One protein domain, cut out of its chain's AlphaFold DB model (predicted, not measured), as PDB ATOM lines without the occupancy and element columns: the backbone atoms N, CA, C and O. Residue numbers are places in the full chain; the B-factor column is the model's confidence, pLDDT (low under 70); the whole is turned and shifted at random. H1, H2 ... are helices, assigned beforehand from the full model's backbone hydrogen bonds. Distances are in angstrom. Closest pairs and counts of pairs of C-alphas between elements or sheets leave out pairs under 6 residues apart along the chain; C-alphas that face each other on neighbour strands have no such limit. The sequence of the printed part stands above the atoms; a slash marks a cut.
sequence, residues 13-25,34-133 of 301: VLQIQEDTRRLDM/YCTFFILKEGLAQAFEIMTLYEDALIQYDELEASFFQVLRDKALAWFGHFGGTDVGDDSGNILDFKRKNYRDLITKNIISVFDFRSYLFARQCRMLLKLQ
ATOM      1  N   VAL A  13     -47.059  50.358 -59.765       89.19
ATOM      2  CA  VAL A  13     -48.015  49.536 -59.012       89.19
ATOM      3  C   VAL A  13     -48.906  48.744 -59.960       89.19
ATOM      4  O   VAL A  13     -48.994  47.525 -59.819       89.19
ATOM      5  N   LEU A  14     -49.500  49.407 -60.957       90.50
ATOM      6  CA  LEU A  14     -50.353  48.760 -61.957       90.50
ATOM      7  C   LEU A  14     -49.604  47.658 -62.712       90.50
ATOM      8  O   LEU A  14     -50.136  46.563 -62.892       90.50
ATOM      9  N   GLN A  15     -48.354  47.919 -63.101       90.81
ATOM     10  CA  GLN A  15     -47.523  46.933 -63.784       90.81
ATOM     11  C   GLN A  15     -47.259  45.702 -62.903       90.81
ATOM     12  O   GLN A  15     -47.476  44.573 -63.344       90.81
ATOM     13  N   ILE A  16     -46.837  45.900 -61.646       90.25
ATOM     14  CA  ILE A  16     -46.552  44.787 -60.726       90.25
ATOM     15  C   ILE A  16     -47.831  43.998 -60.414       90.25
ATOM     16  O   ILE A  16     -47.786  42.768 -60.344       90.25
ATOM     17  N   GLN A  17     -48.971  44.672 -60.245       91.00
ATOM     18  CA  GLN A  17     -50.266  44.024 -60.021       91.00
ATOM     19  C   GLN A  17     -50.668  43.140 -61.203       91.00
ATOM     20  O   GLN A  17     -51.053  41.988 -60.999       91.00
ATOM     21  N   GLU A  18     -50.539  43.643 -62.430       92.12
ATOM     22  CA  GLU A  18     -50.883  42.889 -63.634       92.12
ATOM     23  C   GLU A  18     -49.951  41.688 -63.841       92.12
ATOM     24  O   GLU A  18     -50.414  40.574 -64.110       92.12
ATOM     25  N   ASP A  19     -48.645  41.867 -63.631       91.25
ATOM     26  CA  ASP A  19     -47.681  40.768 -63.698       91.25
ATOM     27  C   ASP A  19     -47.941  39.714 -62.615       91.25
ATOM     28  O   ASP A  19     -47.906  38.511 -62.898       91.25
ATOM     29  N   THR A  20     -48.274  40.148 -61.396       90.62
ATOM     30  CA  THR A  20     -48.646  39.258 -60.288       90.62
ATOM     31  C   THR A  20     -49.897  38.465 -60.637       90.62
ATOM     32  O   THR A  20     -49.899  37.245 -60.501       90.62
ATOM     33  N   ARG A  21     -50.944  39.128 -61.143       91.44
ATOM     34  CA  ARG A  21     -52.209  38.501 -61.550       91.44
ATOM     35  C   ARG A  21     -51.993  37.464 -62.650       91.44
ATOM     36  O   ARG A  21     -52.519  36.355 -62.567       91.44
ATOM     37  N   ARG A  22     -51.194  37.800 -63.666       91.06
ATOM     38  CA  ARG A  22     -50.849  36.891 -64.765       91.06
ATOM     39  C   ARG A  22     -50.096  35.659 -64.267       91.06
ATOM     40  O   ARG A  22     -50.417  34.550 -64.689       91.06
ATOM     41  N   LEU A  23     -49.123  35.842 -63.374       89.00
ATOM     42  CA  LEU A  23     -48.369  34.733 -62.788       89.00
ATOM     43  C   LEU A  23     -49.251  33.875 -61.867       89.00
ATOM     44  O   LEU A  23     -49.112  32.654 -61.848       89.00
ATOM     45  N   ASP A  24     -50.191  34.486 -61.150       87.69
ATOM     46  CA  ASP A  24     -51.145  33.791 -60.282       87.69
ATOM     47  C   ASP A  24     -52.085  32.863 -61.066       87.69
ATOM     48  O   ASP A  24     -52.301  31.711 -60.690       87.69
ATOM     49  N   MET A  25     -52.569  33.319 -62.226       89.06
ATOM     50  CA  MET A  25     -53.403  32.517 -63.133       89.06
ATOM     51  C   MET A  25     -52.690  31.264 -63.661       89.06
ATOM     52  O   MET A  25     -53.336  30.318 -64.108       89.06
ATOM     53  N   TYR A  34     -43.438  29.293 -56.373       90.56
ATOM     54  CA  TYR A  34     -43.985  30.196 -55.362       90.56
ATOM     55  C   TYR A  34     -43.007  31.305 -54.949       90.56
ATOM     56  O   TYR A  34     -43.440  32.437 -54.779       90.56
ATOM     57  N   CYS A  35     -41.706  31.040 -54.814       91.94
ATOM     58  CA  CYS A  35     -40.730  32.072 -54.453       91.94
ATOM     59  C   CYS A  35     -40.603  33.150 -55.542       91.94
ATOM     60  O   CYS A  35     -40.511  34.333 -55.222       91.94
ATOM     61  N   THR A  36     -40.673  32.774 -56.824       91.31
ATOM     62  CA  THR A  36     -40.729  33.740 -57.935       91.31
ATOM     63  C   THR A  36     -41.973  34.623 -57.833       91.31
ATOM     64  O   THR A  36     -41.876  35.847 -57.934       91.31
ATOM     65  N   PHE A  37     -43.136  34.013 -57.584       92.56
ATOM     66  CA  PHE A  37     -44.383  34.742 -57.344       92.56
ATOM     67  C   PHE A  37     -44.289  35.663 -56.123       92.56
ATOM     68  O   PHE A  37     -44.676  36.830 -56.191       92.56
ATOM     69  N   PHE A  38     -43.713  35.163 -55.031       94.94
ATOM     70  CA  PHE A  38     -43.515  35.901 -53.796       94.94
ATOM     71  C   PHE A  38     -42.670  37.152 -54.022       94.94
ATOM     72  O   PHE A  38     -43.088  38.226 -53.615       94.94
ATOM     73  N   ILE A  39     -41.513  37.049 -54.688       94.75
ATOM     74  CA  ILE A  39     -40.621  38.200 -54.917       94.75
ATOM     75  C   ILE A  39     -41.319  39.301 -55.716       94.75
ATOM     76  O   ILE A  39     -41.151  40.484 -55.409       94.75
ATOM     77  N   LEU A  40     -42.108  38.920 -56.722       93.81
ATOM     78  CA  LEU A  40     -42.857  39.870 -57.537       93.81
ATOM     79  C   LEU A  40     -43.926  40.590 -56.705       93.81
ATOM     80  O   LEU A  40     -43.947  41.821 -56.659       93.81
ATOM     81  N   LYS A  41     -44.767  39.832 -55.995       95.25
ATOM     82  CA  LYS A  41     -45.856  40.388 -55.183       95.25
ATOM     83  C   LYS A  41     -45.352  41.130 -53.941       95.25
ATOM     84  O   LYS A  41     -45.910  42.152 -53.558       95.25
ATOM     85  N   GLU A  42     -44.249  40.696 -53.342       96.31
ATOM     86  CA  GLU A  42     -43.572  41.442 -52.281       96.31
ATOM     87  C   GLU A  42     -43.059  42.796 -52.790       96.31
ATOM     88  O   GLU A  42     -43.084  43.776 -52.045       96.31
ATOM     89  N   GLY A  43     -42.635  42.886 -54.056       94.94
ATOM     90  CA  GLY A  43     -42.276  44.159 -54.680       94.94
ATOM     91  C   GLY A  43     -43.402  45.196 -54.590       94.94
ATOM     92  O   GLY A  43     -43.134  46.366 -54.320       94.94
ATOM     93  N   LEU A  44     -44.661  44.762 -54.710       94.44
ATOM     94  CA  LEU A  44     -45.832  45.618 -54.512       94.44
ATOM     95  C   LEU A  44     -45.985  46.053 -53.048       94.44
ATOM     96  O   LEU A  44     -46.171  47.236 -52.767       94.44
ATOM     97  N   ALA A  45     -45.841  45.122 -52.104       96.62
ATOM     98  CA  ALA A  45     -45.888  45.432 -50.675       96.62
ATOM     99  C   ALA A  45     -44.793  46.437 -50.263       96.62
ATOM    100  O   ALA A  45     -45.033  47.348 -49.475       96.62
ATOM    101  N   GLN A  46     -43.586  46.298 -50.820       95.56
ATOM    102  CA  GLN A  46     -42.475  47.231 -50.613       95.56
ATOM    103  C   GLN A  46     -42.764  48.612 -51.211       95.56
ATOM    104  O   GLN A  46     -42.428  49.619 -50.590       95.56
ATOM    105  N   ALA A  47     -43.402  48.672 -52.383       93.88
ATOM    106  CA  ALA A  47     -43.815  49.927 -53.002       93.88
ATOM    107  C   ALA A  47     -44.823  50.677 -52.109       93.88
ATOM    108  O   ALA A  47     -44.622  51.856 -51.811       93.88
ATOM    109  N   PHE A  48     -45.842  49.980 -51.594       95.62
ATOM    110  CA  PHE A  48     -46.781  50.548 -50.621       95.62
ATOM    111  C   PHE A  48     -46.086  51.005 -49.335       95.62
ATOM    112  O   PHE A  48     -46.334  52.112 -48.858       95.62
ATOM    113  N   GLU A  49     -45.154  50.208 -48.809       96.25
ATOM    114  CA  GLU A  49     -44.383  50.572 -47.620       96.25
ATOM    115  C   GLU A  49     -43.570  51.866 -47.823       96.25
ATOM    116  O   GLU A  49     -43.560  52.726 -46.941       96.25
ATOM    117  N   ILE A  50     -42.920  52.037 -48.983       94.06
ATOM    118  CA  ILE A  50     -42.163  53.255 -49.334       94.06
ATOM    119  C   ILE A  50     -43.077  54.484 -49.368       94.06
ATOM    120  O   ILE A  50     -42.683  55.559 -48.918       94.06
ATOM    121  N   MET A  51     -44.311  54.316 -49.845       93.38
ATOM    122  CA  MET A  51     -45.330  55.368 -49.871       93.38
ATOM    123  C   MET A  51     -46.069  55.535 -48.542       93.38
ATOM    124  O   MET A  51     -47.025  56.304 -48.466       93.38
ATOM    125  N   THR A  52     -45.629  54.856 -47.477       96.12
ATOM    126  CA  THR A  52     -46.246  54.866 -46.139       96.12
ATOM    127  C   THR A  52     -47.687  54.342 -46.101       96.12
ATOM    128  O   THR A  52     -48.402  54.532 -45.118       96.12
ATOM    129  N   LEU A  53     -48.096  53.623 -47.147       96.56
ATOM    130  CA  LEU A  53     -49.379  52.936 -47.262       96.56
ATOM    131  C   LEU A  53     -49.288  51.576 -46.556       96.56
ATOM    132  O   LEU A  53     -49.279  50.513 -47.173       96.56
ATOM    133  N   TYR A  54     -49.120  51.609 -45.233       98.50
ATOM    134  CA  TYR A  54     -48.812  50.408 -44.453       98.50
ATOM    135  C   TYR A  54     -49.977  49.410 -44.381       98.50
ATOM    136  O   TYR A  54     -49.722  48.214 -44.270       98.50
ATOM    137  N   GLU A  55     -51.231  49.873 -44.464       98.38
ATOM    138  CA  GLU A  55     -52.408  48.991 -44.560       98.38
ATOM    139  C   GLU A  55     -52.385  48.203 -45.876       98.38
ATOM    140  O   GLU A  55     -52.467  46.976 -45.863       98.38
ATOM    141  N   ASP A  56     -52.169  48.882 -47.008       97.56
ATOM    142  CA  ASP A  56     -52.071  48.236 -48.319       97.56
ATOM    143  C   ASP A  56     -50.893  47.255 -48.377       97.56
ATOM    144  O   ASP A  56     -51.027  46.138 -48.879       97.56
ATOM    145  N   ALA A  57     -49.747  47.627 -47.794       98.31
ATOM    146  CA  ALA A  57     -48.597  46.737 -47.665       98.31
ATOM    147  C   ALA A  57     -48.909  45.496 -46.809       98.31
ATOM    148  O   ALA A  57     -48.522  44.386 -47.179       98.31
ATOM    149  N   LEU A  58     -49.608  45.663 -45.680       98.62
ATOM    150  CA  LEU A  58     -50.010  44.561 -44.804       98.62
ATOM    151  C   LEU A  58     -50.945  43.585 -45.525       98.62
ATOM    152  O   LEU A  58     -50.716  42.381 -45.448       98.62
ATOM    153  N   ILE A  59     -51.927  44.093 -46.280       98.19
ATOM    154  CA  ILE A  59     -52.829  43.267 -47.099       98.19
ATOM    155  C   ILE A  59     -52.022  42.375 -48.047       98.19
ATOM    156  O   ILE A  59     -52.279  41.176 -48.134       98.19
ATOM    157  N   GLN A  60     -50.997  42.921 -48.711       97.75
ATOM    158  CA  GLN A  60     -50.159  42.120 -49.607       97.75
ATOM    159  C   GLN A  60     -49.410  40.997 -48.874       97.75
ATOM    160  O   GLN A  60     -49.329  39.887 -49.402       97.75
ATOM    161  N   TYR A  61     -48.886  41.244 -47.667       98.56
ATOM    162  CA  TYR A  61     -48.235  40.195 -46.868       98.56
ATOM    163  C   TYR A  61     -49.222  39.134 -46.362       98.56
ATOM    164  O   TYR A  61     -48.901  37.947 -46.406       98.56
ATOM    165  N   ASP A  62     -50.429  39.532 -45.953       98.44
ATOM    166  CA  ASP A  62     -51.481  38.605 -45.519       98.44
ATOM    167  C   ASP A  62     -51.952  37.708 -46.681       98.44
ATOM    168  O   ASP A  62     -52.110  36.493 -46.530       98.44
ATOM    169  N   GLU A  63     -52.095  38.265 -47.886       97.06
ATOM    170  CA  GLU A  63     -52.406  37.487 -49.089       97.06
ATOM    171  C   GLU A  63     -51.268  36.535 -49.492       97.06
ATOM    172  O   GLU A  63     -51.522  35.426 -49.978       97.06
ATOM    173  N   LEU A  64     -50.012  36.952 -49.304       97.06
ATOM    174  CA  LEU A  64     -48.847  36.094 -49.521       97.06
ATOM    175  C   LEU A  64     -48.858  34.899 -48.565       97.06
ATOM    176  O   LEU A  64     -48.642  33.775 -49.021       97.06
ATOM    177  N   GLU A  65     -49.180  35.107 -47.287       96.56
ATOM    178  CA  GLU A  65     -49.293  34.033 -46.290       96.56
ATOM    179  C   GLU A  65     -50.422  33.056 -46.644       96.56
ATOM    180  O   GLU A  65     -50.225  31.838 -46.657       96.56
ATOM    181  N   ALA A  66     -51.594  33.575 -47.013       95.06
ATOM    182  CA  ALA A  66     -52.715  32.742 -47.438       95.06
ATOM    183  C   ALA A  66     -52.354  31.879 -48.661       95.06
ATOM    184  O   ALA A  66     -52.645  30.678 -48.690       95.06
ATOM    185  N   SER A  67     -51.675  32.470 -49.651       91.88
ATOM    186  CA  SER A  67     -51.181  31.761 -50.836       91.88
ATOM    187  C   SER A  67     -50.118  30.713 -50.482       91.88
ATOM    188  O   SER A  67     -50.166  29.590 -50.990       91.88
ATOM    189  N   PHE A  68     -49.214  31.022 -49.547       91.94
ATOM    190  CA  PHE A  68     -48.216  30.074 -49.048       91.94
ATOM    191  C   PHE A  68     -48.876  28.827 -48.450       91.94
ATOM    192  O   PHE A  68     -48.509  27.706 -48.801       91.94
ATOM    193  N   PHE A  69     -49.891  28.991 -47.599       90.44
ATOM    194  CA  PHE A  69     -50.583  27.848 -47.000       90.44
ATOM    195  C   PHE A  69     -51.377  27.017 -48.014       90.44
ATOM    196  O   PHE A  69     -51.500  25.807 -47.830       90.44
ATOM    197  N   GLN A  70     -51.912  27.628 -49.075       88.00
ATOM    198  CA  GLN A  70     -52.523  26.882 -50.184       88.00
ATOM    199  C   GLN A  70     -51.478  26.001 -50.874       88.00
ATOM    200  O   GLN A  70     -51.658  24.792 -50.983       88.00
ATOM    201  N   VAL A  71     -50.337  26.590 -51.230       84.00
ATOM    202  CA  VAL A  71     -49.212  25.878 -51.844       84.00
ATOM    203  C   VAL A  71     -48.688  24.744 -50.963       84.00
ATOM    204  O   VAL A  71     -48.426  23.650 -51.465       84.00
ATOM    205  N   LEU A  72     -48.551  24.988 -49.658       82.44
ATOM    206  CA  LEU A  72     -48.031  24.002 -48.718       82.44
ATOM    207  C   LEU A  72     -48.945  22.770 -48.615       82.44
ATOM    208  O   LEU A  72     -48.437  21.655 -48.515       82.44
ATOM    209  N   ARG A  73     -50.271  22.960 -48.687       80.94
ATOM    210  CA  ARG A  73     -51.249  21.858 -48.712       80.94
ATOM    211  C   ARG A  73     -51.234  21.093 -50.032       80.94
ATOM    212  O   ARG A  73     -51.243  19.868 -50.015       80.94
ATOM    213  N   ASP A  74     -51.203  21.807 -51.153       73.06
ATOM    214  CA  ASP A  74     -51.399  21.204 -52.476       73.06
ATOM    215  C   ASP A  74     -50.153  20.469 -52.990       73.06
ATOM    216  O   ASP A  74     -50.267  19.513 -53.759       73.06
ATOM    217  N   LYS A  75     -48.952  20.931 -52.619       63.44
ATOM    218  CA  LYS A  75     -47.683  20.470 -53.212       63.44
ATOM    219  C   LYS A  75     -46.601  20.137 -52.183       63.44
ATOM    220  O   LYS A  75     -45.419  20.246 -52.506       63.44
ATOM    221  N   ALA A  76     -47.022  19.754 -50.970       54.50
ATOM    222  CA  ALA A  76     -46.230  19.198 -49.865       54.50
ATOM    223  C   ALA A  76     -44.705  19.293 -50.074       54.50
ATOM    224  O   ALA A  76     -44.086  18.401 -50.648       54.50
ATOM    225  N   LEU A  77     -44.107  20.403 -49.626       56.19
ATOM    226  CA  LEU A  77     -42.654  20.604 -49.482       56.19
ATOM    227  C   LEU A  77     -41.777  20.554 -50.749       56.19
ATOM    228  O   LEU A  77     -40.605  20.921 -50.652       56.19
ATOM    229  N   ALA A  78     -42.301  20.212 -51.930       60.41
ATOM    230  CA  ALA A  78     -41.490  19.996 -53.138       60.41
ATOM    231  C   ALA A  78     -40.658  21.221 -53.580       60.41
ATOM    232  O   ALA A  78     -39.717  21.078 -54.356       60.41
ATOM    233  N   TRP A  79     -40.989  22.422 -53.092       61.81
ATOM    234  CA  TRP A  79     -40.320  23.676 -53.460       61.81
ATOM    235  C   TRP A  79     -39.465  24.317 -52.366       61.81
ATOM    236  O   TRP A  79     -38.613  25.133 -52.696       61.81
ATOM    237  N   PHE A  80     -39.684  23.973 -51.095       70.81
ATOM    238  CA  PHE A  80     -38.916  24.538 -49.972       70.81
ATOM    239  C   PHE A  80     -37.781  23.611 -49.512       70.81
ATOM    240  O   PHE A  80     -36.969  24.007 -48.679       70.81
ATOM    241  N   GLY A  81     -37.707  22.390 -50.060       71.12
ATOM    242  CA  GLY A  81     -36.604  21.435 -49.898       71.12
ATOM    243  C   GLY A  81     -36.508  20.783 -48.514       71.12
ATOM    244  O   GLY A  81     -36.323  19.575 -48.421       71.12
ATOM    245  N   HIS A  82     -36.665  21.563 -47.443       86.62
ATOM    246  CA  HIS A  82     -36.569  21.144 -46.047       86.62
ATOM    247  C   HIS A  82     -37.335  22.092 -45.107       86.62
ATOM    248  O   HIS A  82     -37.689  23.220 -45.471       86.62
ATOM    249  N   PHE A  83     -37.525  21.662 -43.858       90.94
ATOM    250  CA  PHE A  83     -38.185  22.468 -42.834       90.94
ATOM    251  C   PHE A  83     -37.341  23.658 -42.348       90.94
ATOM    252  O   PHE A  83     -37.865  24.766 -42.304       90.94
ATOM    253  N   GLY A  84     -36.048  23.470 -42.060       93.25
ATOM    254  CA  GLY A  84     -35.160  24.508 -41.510       93.25
ATOM    255  C   GLY A  84     -35.138  24.561 -39.981       93.25
ATOM    256  O   GLY A  84     -35.490  23.586 -39.324       93.25
ATOM    257  N   GLY A  85     -34.701  25.695 -39.419       92.06
ATOM    258  CA  GLY A  85     -34.533  25.877 -37.968       92.06
ATOM    259  C   GLY A  85     -33.229  25.292 -37.414       92.06
ATOM    260  O   GLY A  85     -33.077  25.117 -36.211       92.06
ATOM    261  N   THR A  86     -32.296  24.939 -38.295       92.62
ATOM    262  CA  THR A  86     -31.074  24.208 -37.945       92.62
ATOM    263  C   THR A  86     -29.849  25.098 -37.795       92.62
ATOM    264  O   THR A  86     -28.796  24.596 -37.386       92.62
ATOM    265  N   ASP A  87     -29.959  26.375 -38.165       93.19
ATOM    266  CA  ASP A  87     -28.847  27.310 -38.067       93.19
ATOM    267  C   ASP A  87     -28.677  27.772 -36.620       93.19
ATOM    268  O   ASP A  87     -29.628  27.863 -35.839       93.19
ATOM    269  N   VAL A  88     -27.441  28.105 -36.263       92.56
ATOM    270  CA  VAL A  88     -27.132  28.687 -34.955       92.56
ATOM    271  C   VAL A  88     -27.956  29.966 -34.775       92.56
ATOM    272  O   VAL A  88     -27.915  30.862 -35.618       92.56
ATOM    273  N   GLY A  89     -28.703  30.059 -33.672       94.81
ATOM    274  CA  GLY A  89     -29.555  31.212 -33.386       94.81
ATOM    275  C   GLY A  89     -30.985  31.103 -33.912       94.81
ATOM    276  O   GLY A  89     -31.757  32.040 -33.716       94.81
ATOM    277  N   ASP A  90     -31.378  30.010 -34.573       96.31
ATOM    278  CA  ASP A  90     -32.772  29.818 -34.997       96.31
ATOM    279  C   ASP A  90     -33.742  29.589 -33.842       96.31
ATOM    280  O   ASP A  90     -34.901  29.978 -33.953       96.31
ATOM    281  N   ASP A  91     -33.266  29.070 -32.714       97.25
ATOM    282  CA  ASP A  91     -34.069  28.896 -31.505       97.25
ATOM    283  C   ASP A  91     -34.266  30.199 -30.713       97.25
ATOM    284  O   ASP A  91     -35.188  30.293 -29.915       97.25
ATOM    285  N   SER A  92     -33.411  31.210 -30.884       97.06
ATOM    286  CA  SER A  92     -33.441  32.398 -30.014       97.06
ATOM    287  C   SER A  92     -33.387  33.740 -30.734       97.06
ATOM    288  O   SER A  92     -33.429  34.793 -30.093       97.06
ATOM    289  N   GLY A  93     -33.256  33.724 -32.058       96.38
ATOM    290  CA  GLY A  93     -33.198  34.923 -32.880       96.38
ATOM    291  C   GLY A  93     -34.485  35.737 -32.792       96.38
ATOM    292  O   GLY A  93     -35.574  35.182 -32.663       96.38
ATOM    293  N   ASN A  94     -34.360  37.064 -32.896       97.44
ATOM    294  CA  ASN A  94     -35.521  37.946 -32.840       97.44
ATOM    295  C   ASN A  94     -36.482  37.643 -33.998       97.44
ATOM    296  O   ASN A  94     -36.178  37.937 -35.155       97.44
ATOM    297  N   ILE A  95     -37.657  37.100 -33.677       97.56
ATOM    298  CA  ILE A  95     -38.667  36.721 -34.673       97.56
ATOM    299  C   ILE A  95     -39.255  37.920 -35.434       97.56
ATOM    300  O   ILE A  95     -39.858  37.747 -36.486       97.56
ATOM    301  N   LEU A  96     -39.073  39.139 -34.921       98.25
ATOM    302  CA  LEU A  96     -39.497  40.379 -35.573       98.25
ATOM    303  C   LEU A  96     -38.402  40.988 -36.463       98.25
ATOM    304  O   LEU A  96     -38.660  41.941 -37.201       98.25
ATOM    305  N   ASP A  97     -37.185  40.438 -36.431       97.62
ATOM    306  CA  ASP A  97     -36.081  40.895 -37.266       97.62
ATOM    307  C   ASP A  97     -36.100  40.219 -38.647       97.62
ATOM    308  O   ASP A  97     -35.465  39.193 -38.911       97.62
ATOM    309  N   PHE A  98     -36.800  40.864 -39.580       96.81
ATOM    310  CA  PHE A  98     -36.834  40.474 -40.992       96.81
ATOM    311  C   PHE A  98     -35.484  40.667 -41.721       96.81
ATOM    312  O   PHE A  98     -35.404  40.364 -42.910       96.81
ATOM    313  N   LYS A  99     -34.436  41.192 -41.066       96.81
ATOM    314  CA  LYS A  99     -33.071  41.325 -41.613       96.81
ATOM    315  C   LYS A  99     -32.071  40.349 -40.992       96.81
ATOM    316  O   LYS A  99     -30.913  40.351 -41.404       96.81
ATOM    317  N   ARG A 100     -32.509  39.498 -40.056       95.50
ATOM    318  CA  ARG A 100     -31.664  38.524 -39.344       95.50
ATOM    319  C   ARG A 100     -30.851  37.631 -40.284       95.50
ATOM    320  O   ARG A 100     -29.692  37.335 -40.013       95.50
ATOM    321  N   LYS A 101     -31.461  37.209 -41.393       96.81
ATOM    322  CA  LYS A 101     -30.820  36.467 -42.485       96.81
ATOM    323  C   LYS A 101     -31.034  37.219 -43.799       96.81
ATOM    324  O   LYS A 101     -31.923  38.066 -43.908       96.81
ATOM    325  N   ASN A 102     -30.265  36.877 -44.833       96.69
ATOM    326  CA  ASN A 102     -30.478  37.409 -46.182       96.69
ATOM    327  C   ASN A 102     -31.676  36.722 -46.869       96.69
ATOM    328  O   ASN A 102     -31.531  36.058 -47.894       96.69
ATOM    329  N   TYR A 103     -32.870  36.853 -46.281       96.94
ATOM    330  CA  TYR A 103     -34.070  36.137 -46.717       96.94
ATOM    331  C   TYR A 103     -34.408  36.400 -48.186       96.94
ATOM    332  O   TYR A 103     -34.795  35.477 -48.893       96.94
ATOM    333  N   ARG A 104     -34.190  37.624 -48.685       95.56
ATOM    334  CA  ARG A 104     -34.430  37.949 -50.099       95.56
ATOM    335  C   ARG A 104     -33.570  37.106 -51.040       95.56
ATOM    336  O   ARG A 104     -34.086  36.606 -52.038       95.56
ATOM    337  N   ASP A 105     -32.285  36.948 -50.733       96.69
ATOM    338  CA  ASP A 105     -31.375  36.109 -51.519       96.69
ATOM    339  C   ASP A 105     -31.772  34.629 -51.434       96.69
ATOM    340  O   ASP A 105     -31.857  33.960 -52.462       96.69
ATOM    341  N   LEU A 106     -32.122  34.149 -50.235       95.81
ATOM    342  CA  LEU A 106     -32.597  32.776 -50.023       95.81
ATOM    343  C   LEU A 106     -33.873  32.469 -50.830       95.81
ATOM    344  O   LEU A 106     -33.958  31.416 -51.463       95.81
ATOM    345  N   ILE A 107     -34.843  33.392 -50.850       94.69
ATOM    346  CA  ILE A 107     -36.089  33.260 -51.626       94.69
ATOM    347  C   ILE A 107     -35.780  33.299 -53.125       94.69
ATOM    348  O   ILE A 107     -36.223  32.429 -53.867       94.69
ATOM    349  N   THR A 108     -34.977  34.266 -53.579       94.25
ATOM    350  CA  THR A 108     -34.631  34.420 -55.005       94.25
ATOM    351  C   THR A 108     -33.914  33.180 -55.551       94.25
ATOM    352  O   THR A 108     -34.160  32.764 -56.681       94.25
ATOM    353  N   LYS A 109     -33.054  32.561 -54.736       93.62
ATOM    354  CA  LYS A 109     -32.333  31.328 -55.076       93.62
ATOM    355  C   LYS A 109     -33.159  30.053 -54.904       93.62
ATOM    356  O   LYS A 109     -32.670  28.995 -55.281       93.62
ATOM    357  N   ASN A 110     -34.386  30.132 -54.382       90.75
ATOM    358  CA  ASN A 110     -35.230  28.972 -54.060       90.75
ATOM    359  C   ASN A 110     -34.597  28.001 -53.050       90.75
ATOM    360  O   ASN A 110     -34.778  26.792 -53.155       90.75
ATOM    361  N   ILE A 111     -33.835  28.523 -52.088       92.88
ATOM    362  CA  ILE A 111     -33.169  27.718 -51.048       92.88
ATOM    363  C   ILE A 111     -33.644  28.062 -49.633       92.88
ATOM    364  O   ILE A 111     -33.126  27.526 -48.659       92.88
ATOM    365  N   ILE A 112     -34.594  28.992 -49.500       94.44
ATOM    366  CA  ILE A 112     -35.158  29.340 -48.199       94.44
ATOM    367  C   ILE A 112     -35.909  28.145 -47.600       94.44
ATOM    368  O   ILE A 112     -36.665  27.463 -48.289       94.44
ATOM    369  N   SER A 113     -35.719  27.911 -46.302       94.12
ATOM    370  CA  SER A 113     -36.452  26.883 -45.569       94.12
ATOM    371  C   SER A 113     -37.901  27.297 -45.286       94.12
ATOM    372  O   SER A 113     -38.230  28.485 -45.293       94.12
ATOM    373  N   VAL A 114     -38.777  26.330 -44.988       93.88
ATOM    374  CA  VAL A 114     -40.147  26.628 -44.523       93.88
ATOM    375  C   VAL A 114     -40.121  27.499 -43.264       93.88
ATOM    376  O   VAL A 114     -40.894  28.449 -43.154       93.88
ATOM    377  N   PHE A 115     -39.224  27.192 -42.331       95.81
ATOM    378  CA  PHE A 115     -39.054  27.916 -41.082       95.81
ATOM    379  C   PHE A 115     -38.637  29.361 -41.314       95.81
ATOM    380  O   PHE A 115     -39.336  30.276 -40.883       95.81
ATOM    381  N   ASP A 116     -37.569  29.574 -42.080       97.00
ATOM    382  CA  ASP A 116     -37.065  30.910 -42.382       97.00
ATOM    383  C   ASP A 116     -38.079  31.737 -43.162       97.00
ATOM    384  O   ASP A 116     -38.250  32.921 -42.881       97.00
ATOM    385  N   PHE A 117     -38.782  31.121 -44.116       96.75
ATOM    386  CA  PHE A 117     -39.802  31.808 -44.898       96.75
ATOM    387  C   PHE A 117     -40.975  32.259 -44.021       96.75
ATOM    388  O   PHE A 117     -41.376  33.424 -44.080       96.75
ATOM    389  N   ARG A 118     -41.497  31.370 -43.165       97.06
ATOM    390  CA  ARG A 118     -42.591  31.703 -42.242       97.06
ATOM    391  C   ARG A 118     -42.179  32.778 -41.239       97.06
ATOM    392  O   ARG A 118     -42.942  33.715 -41.028       97.06
ATOM    393  N   SER A 119     -40.982  32.677 -40.661       97.88
ATOM    394  CA  SER A 119     -40.444  33.696 -39.755       97.88
ATOM    395  C   SER A 119     -40.257  35.044 -40.453       97.88
ATOM    396  O   SER A 119     -40.638  36.074 -39.903       97.88
ATOM    397  N   TYR A 120     -39.723  35.051 -41.676       98.44
ATOM    398  CA  TYR A 120     -39.547  36.268 -42.466       98.44
ATOM    399  C   TYR A 120     -40.878  36.960 -42.773       98.44
ATOM    400  O   TYR A 120     -41.019  38.162 -42.537       98.44
ATOM    401  N   LEU A 121     -41.858  36.210 -43.281       98.38
ATOM    402  CA  LEU A 121     -43.161  36.754 -43.650       98.38
ATOM    403  C   LEU A 121     -43.894  37.321 -42.430       98.38
ATOM    404  O   LEU A 121     -44.371  38.456 -42.475       98.38
ATOM    405  N   PHE A 122     -43.876  36.585 -41.316       98.69
ATOM    406  CA  PHE A 122     -44.424  37.047 -40.046       98.69
ATOM    407  C   PHE A 122     -43.758  38.348 -39.569       98.69
ATOM    408  O   PHE A 122     -44.441  39.317 -39.232       98.69
ATOM    409  N   ALA A 123     -42.426  38.431 -39.633       98.75
ATOM    410  CA  ALA A 123     -41.694  39.650 -39.294       98.75
ATOM    411  C   ALA A 123     -42.102  40.847 -40.177       98.75
ATOM    412  O   ALA A 123     -42.236  41.969 -39.679       98.75
ATOM    413  N   ARG A 124     -42.345  40.633 -41.483       98.75
ATOM    414  CA  ARG A 124     -42.841  41.688 -42.389       98.75
ATOM    415  C   ARG A 124     -44.257  42.144 -42.029       98.75
ATOM    416  O   ARG A 124     -44.477  43.355 -41.981       98.75
ATOM    417  N   GLN A 125     -45.176  41.228 -41.711       98.81
ATOM    418  CA  GLN A 125     -46.530  41.566 -41.242       98.81
ATOM    419  C   GLN A 125     -46.474  42.397 -39.951       98.81
ATOM    420  O   GLN A 125     -47.049  43.487 -39.875       98.81
ATOM    421  N   CYS A 126     -45.711  41.940 -38.951       98.75
ATOM    422  CA  CYS A 126     -45.544  42.660 -37.689       98.75
ATOM    423  C   CYS A 126     -44.926  44.042 -37.888       98.75
ATOM    424  O   CYS A 126     -45.372  44.999 -37.261       98.75
ATOM    425  N   ARG A 127     -43.951  44.187 -38.794       98.44
ATOM    426  CA  ARG A 127     -43.376  45.495 -39.126       98.44
ATOM    427  C   ARG A 127     -44.446  46.476 -39.609       98.44
ATOM    428  O   ARG A 127     -44.416  47.632 -39.191       98.44
ATOM    429  N   MET A 128     -45.372  46.040 -40.468       98.69
ATOM    430  CA  MET A 128     -46.431  46.920 -40.982       98.69
ATOM    431  C   MET A 128     -47.390  47.320 -39.860       98.69
ATOM    432  O   MET A 128     -47.672  48.502 -39.677       98.69
ATOM    433  N   LEU A 129     -47.797  46.361 -39.027       98.69
ATOM    434  CA  LEU A 129     -48.641  46.621 -37.859       98.69
ATOM    435  C   LEU A 129     -47.984  47.566 -36.839       98.69
ATOM    436  O   LEU A 129     -48.655  48.440 -36.292       98.69
ATOM    437  N   LEU A 130     -46.674  47.442 -36.606       98.31
ATOM    438  CA  LEU A 130     -45.921  48.355 -35.740       98.31
ATOM    439  C   LEU A 130     -45.868  49.773 -36.327       98.31
ATOM    440  O   LEU A 130     -46.036  50.741 -35.588       98.31
ATOM    441  N   LYS A 131     -45.706  49.916 -37.651       98.25
ATOM    442  CA  LYS A 131     -45.800  51.222 -38.334       98.25
ATOM    443  C   LYS A 131     -47.191  51.849 -38.223       98.25
ATOM    444  O   LYS A 131     -47.290  53.069 -38.129       98.25
ATOM    445  N   LEU A 132     -48.230  51.018 -38.158       98.44
ATOM    446  CA  LEU A 132     -49.620  51.407 -37.905       98.44
ATOM    447  C   LEU A 132     -49.948  51.597 -36.413       98.44
ATOM    448  O   LEU A 132     -51.088  51.903 -36.079       98.44
ATOM    449  N   GLN A 133     -48.982  51.406 -35.507       97.88
ATOM    450  CA  GLN A 133     -49.170  51.480 -34.049       97.88
ATOM    451  C   GLN A 133     -50.201  50.469 -33.491       97.88
ATOM    452  O   GLN A 133     -50.721  50.628 -32.388       97.88
TER     453      GLN A 133
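This is residues 13 to 25 and 34 to 133 of the 301 residues of an uncharacterized protein of Mucor lusitanicus CBS 277.49 (UniProt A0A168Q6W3). Three long helices, H2, H3 and H5, lie side by side as a triangle, with H1 packed alongside H2 at one side. The short helix H4 sits steeply across H2 and H5, and a long loop, residues 75 to 102, leads from H3 to H4. The printed part has 113 residues, with five named helices in the order H1 to H5 and no named strand: all helix. It is compact, with a radius of gyration of the C-alphas of 14.0 A, and spans 39 by 35 by 22 A.

H1, residues 13 to 24, touches H2, residues 34 to 50, opposite ways at a shallow tilt of 19 degrees; their closest C-alphas, of Thr 20 and Lys 41, are 5.9 A apart. H2 is the hub. It forms a hairpin with H3, residues 54 to 74, at a shallow tilt of 11 degrees; the closest C-alphas, of Ala 45 and Ala 57, are 4.3 A apart. With residues 35 to 39 alone, H2 touches H4, residues 103 to 108, at a steep tilt of 51 degrees; the closest C-alphas, of Cys 35 and Ile 107, are 5.6 A apart. H5, residues 114 to 131, touches H3 at a shallow tilt of 20 degrees, opposite ways; the closest C-alphas, of Tyr 54 and Met 128, are 5.5 A apart. With residues 116 to 120 alone, H5 touches H4; the closest C-alphas, of Tyr 103 and Tyr 120, are 6.9 A apart. H1 is apart from H3, H4 and H5. Every O i to N i+4 pair is within hydrogen-bond range in H1, H3, H4 and H5; in H2, 12 of 13 are.

H1 begins at C-alpha 13, (-48.015, 49.536, -59.012), and is 16.1 A long. H2 measures 23.9 A, H3 30.4 A and H5 26.0 A, ending at C-alpha 131, (-45.800, 51.222, -38.334).

The C-alphas farthest apart, of Leu 14 and Val 88, are 40.9 A apart. Residues 26 to 33 are not printed; C-alphas 25 and 34 are 12.4 A apart across the cut. The link from H3 to H4 is long, and its residues 75 to 79 have pLDDT under 70.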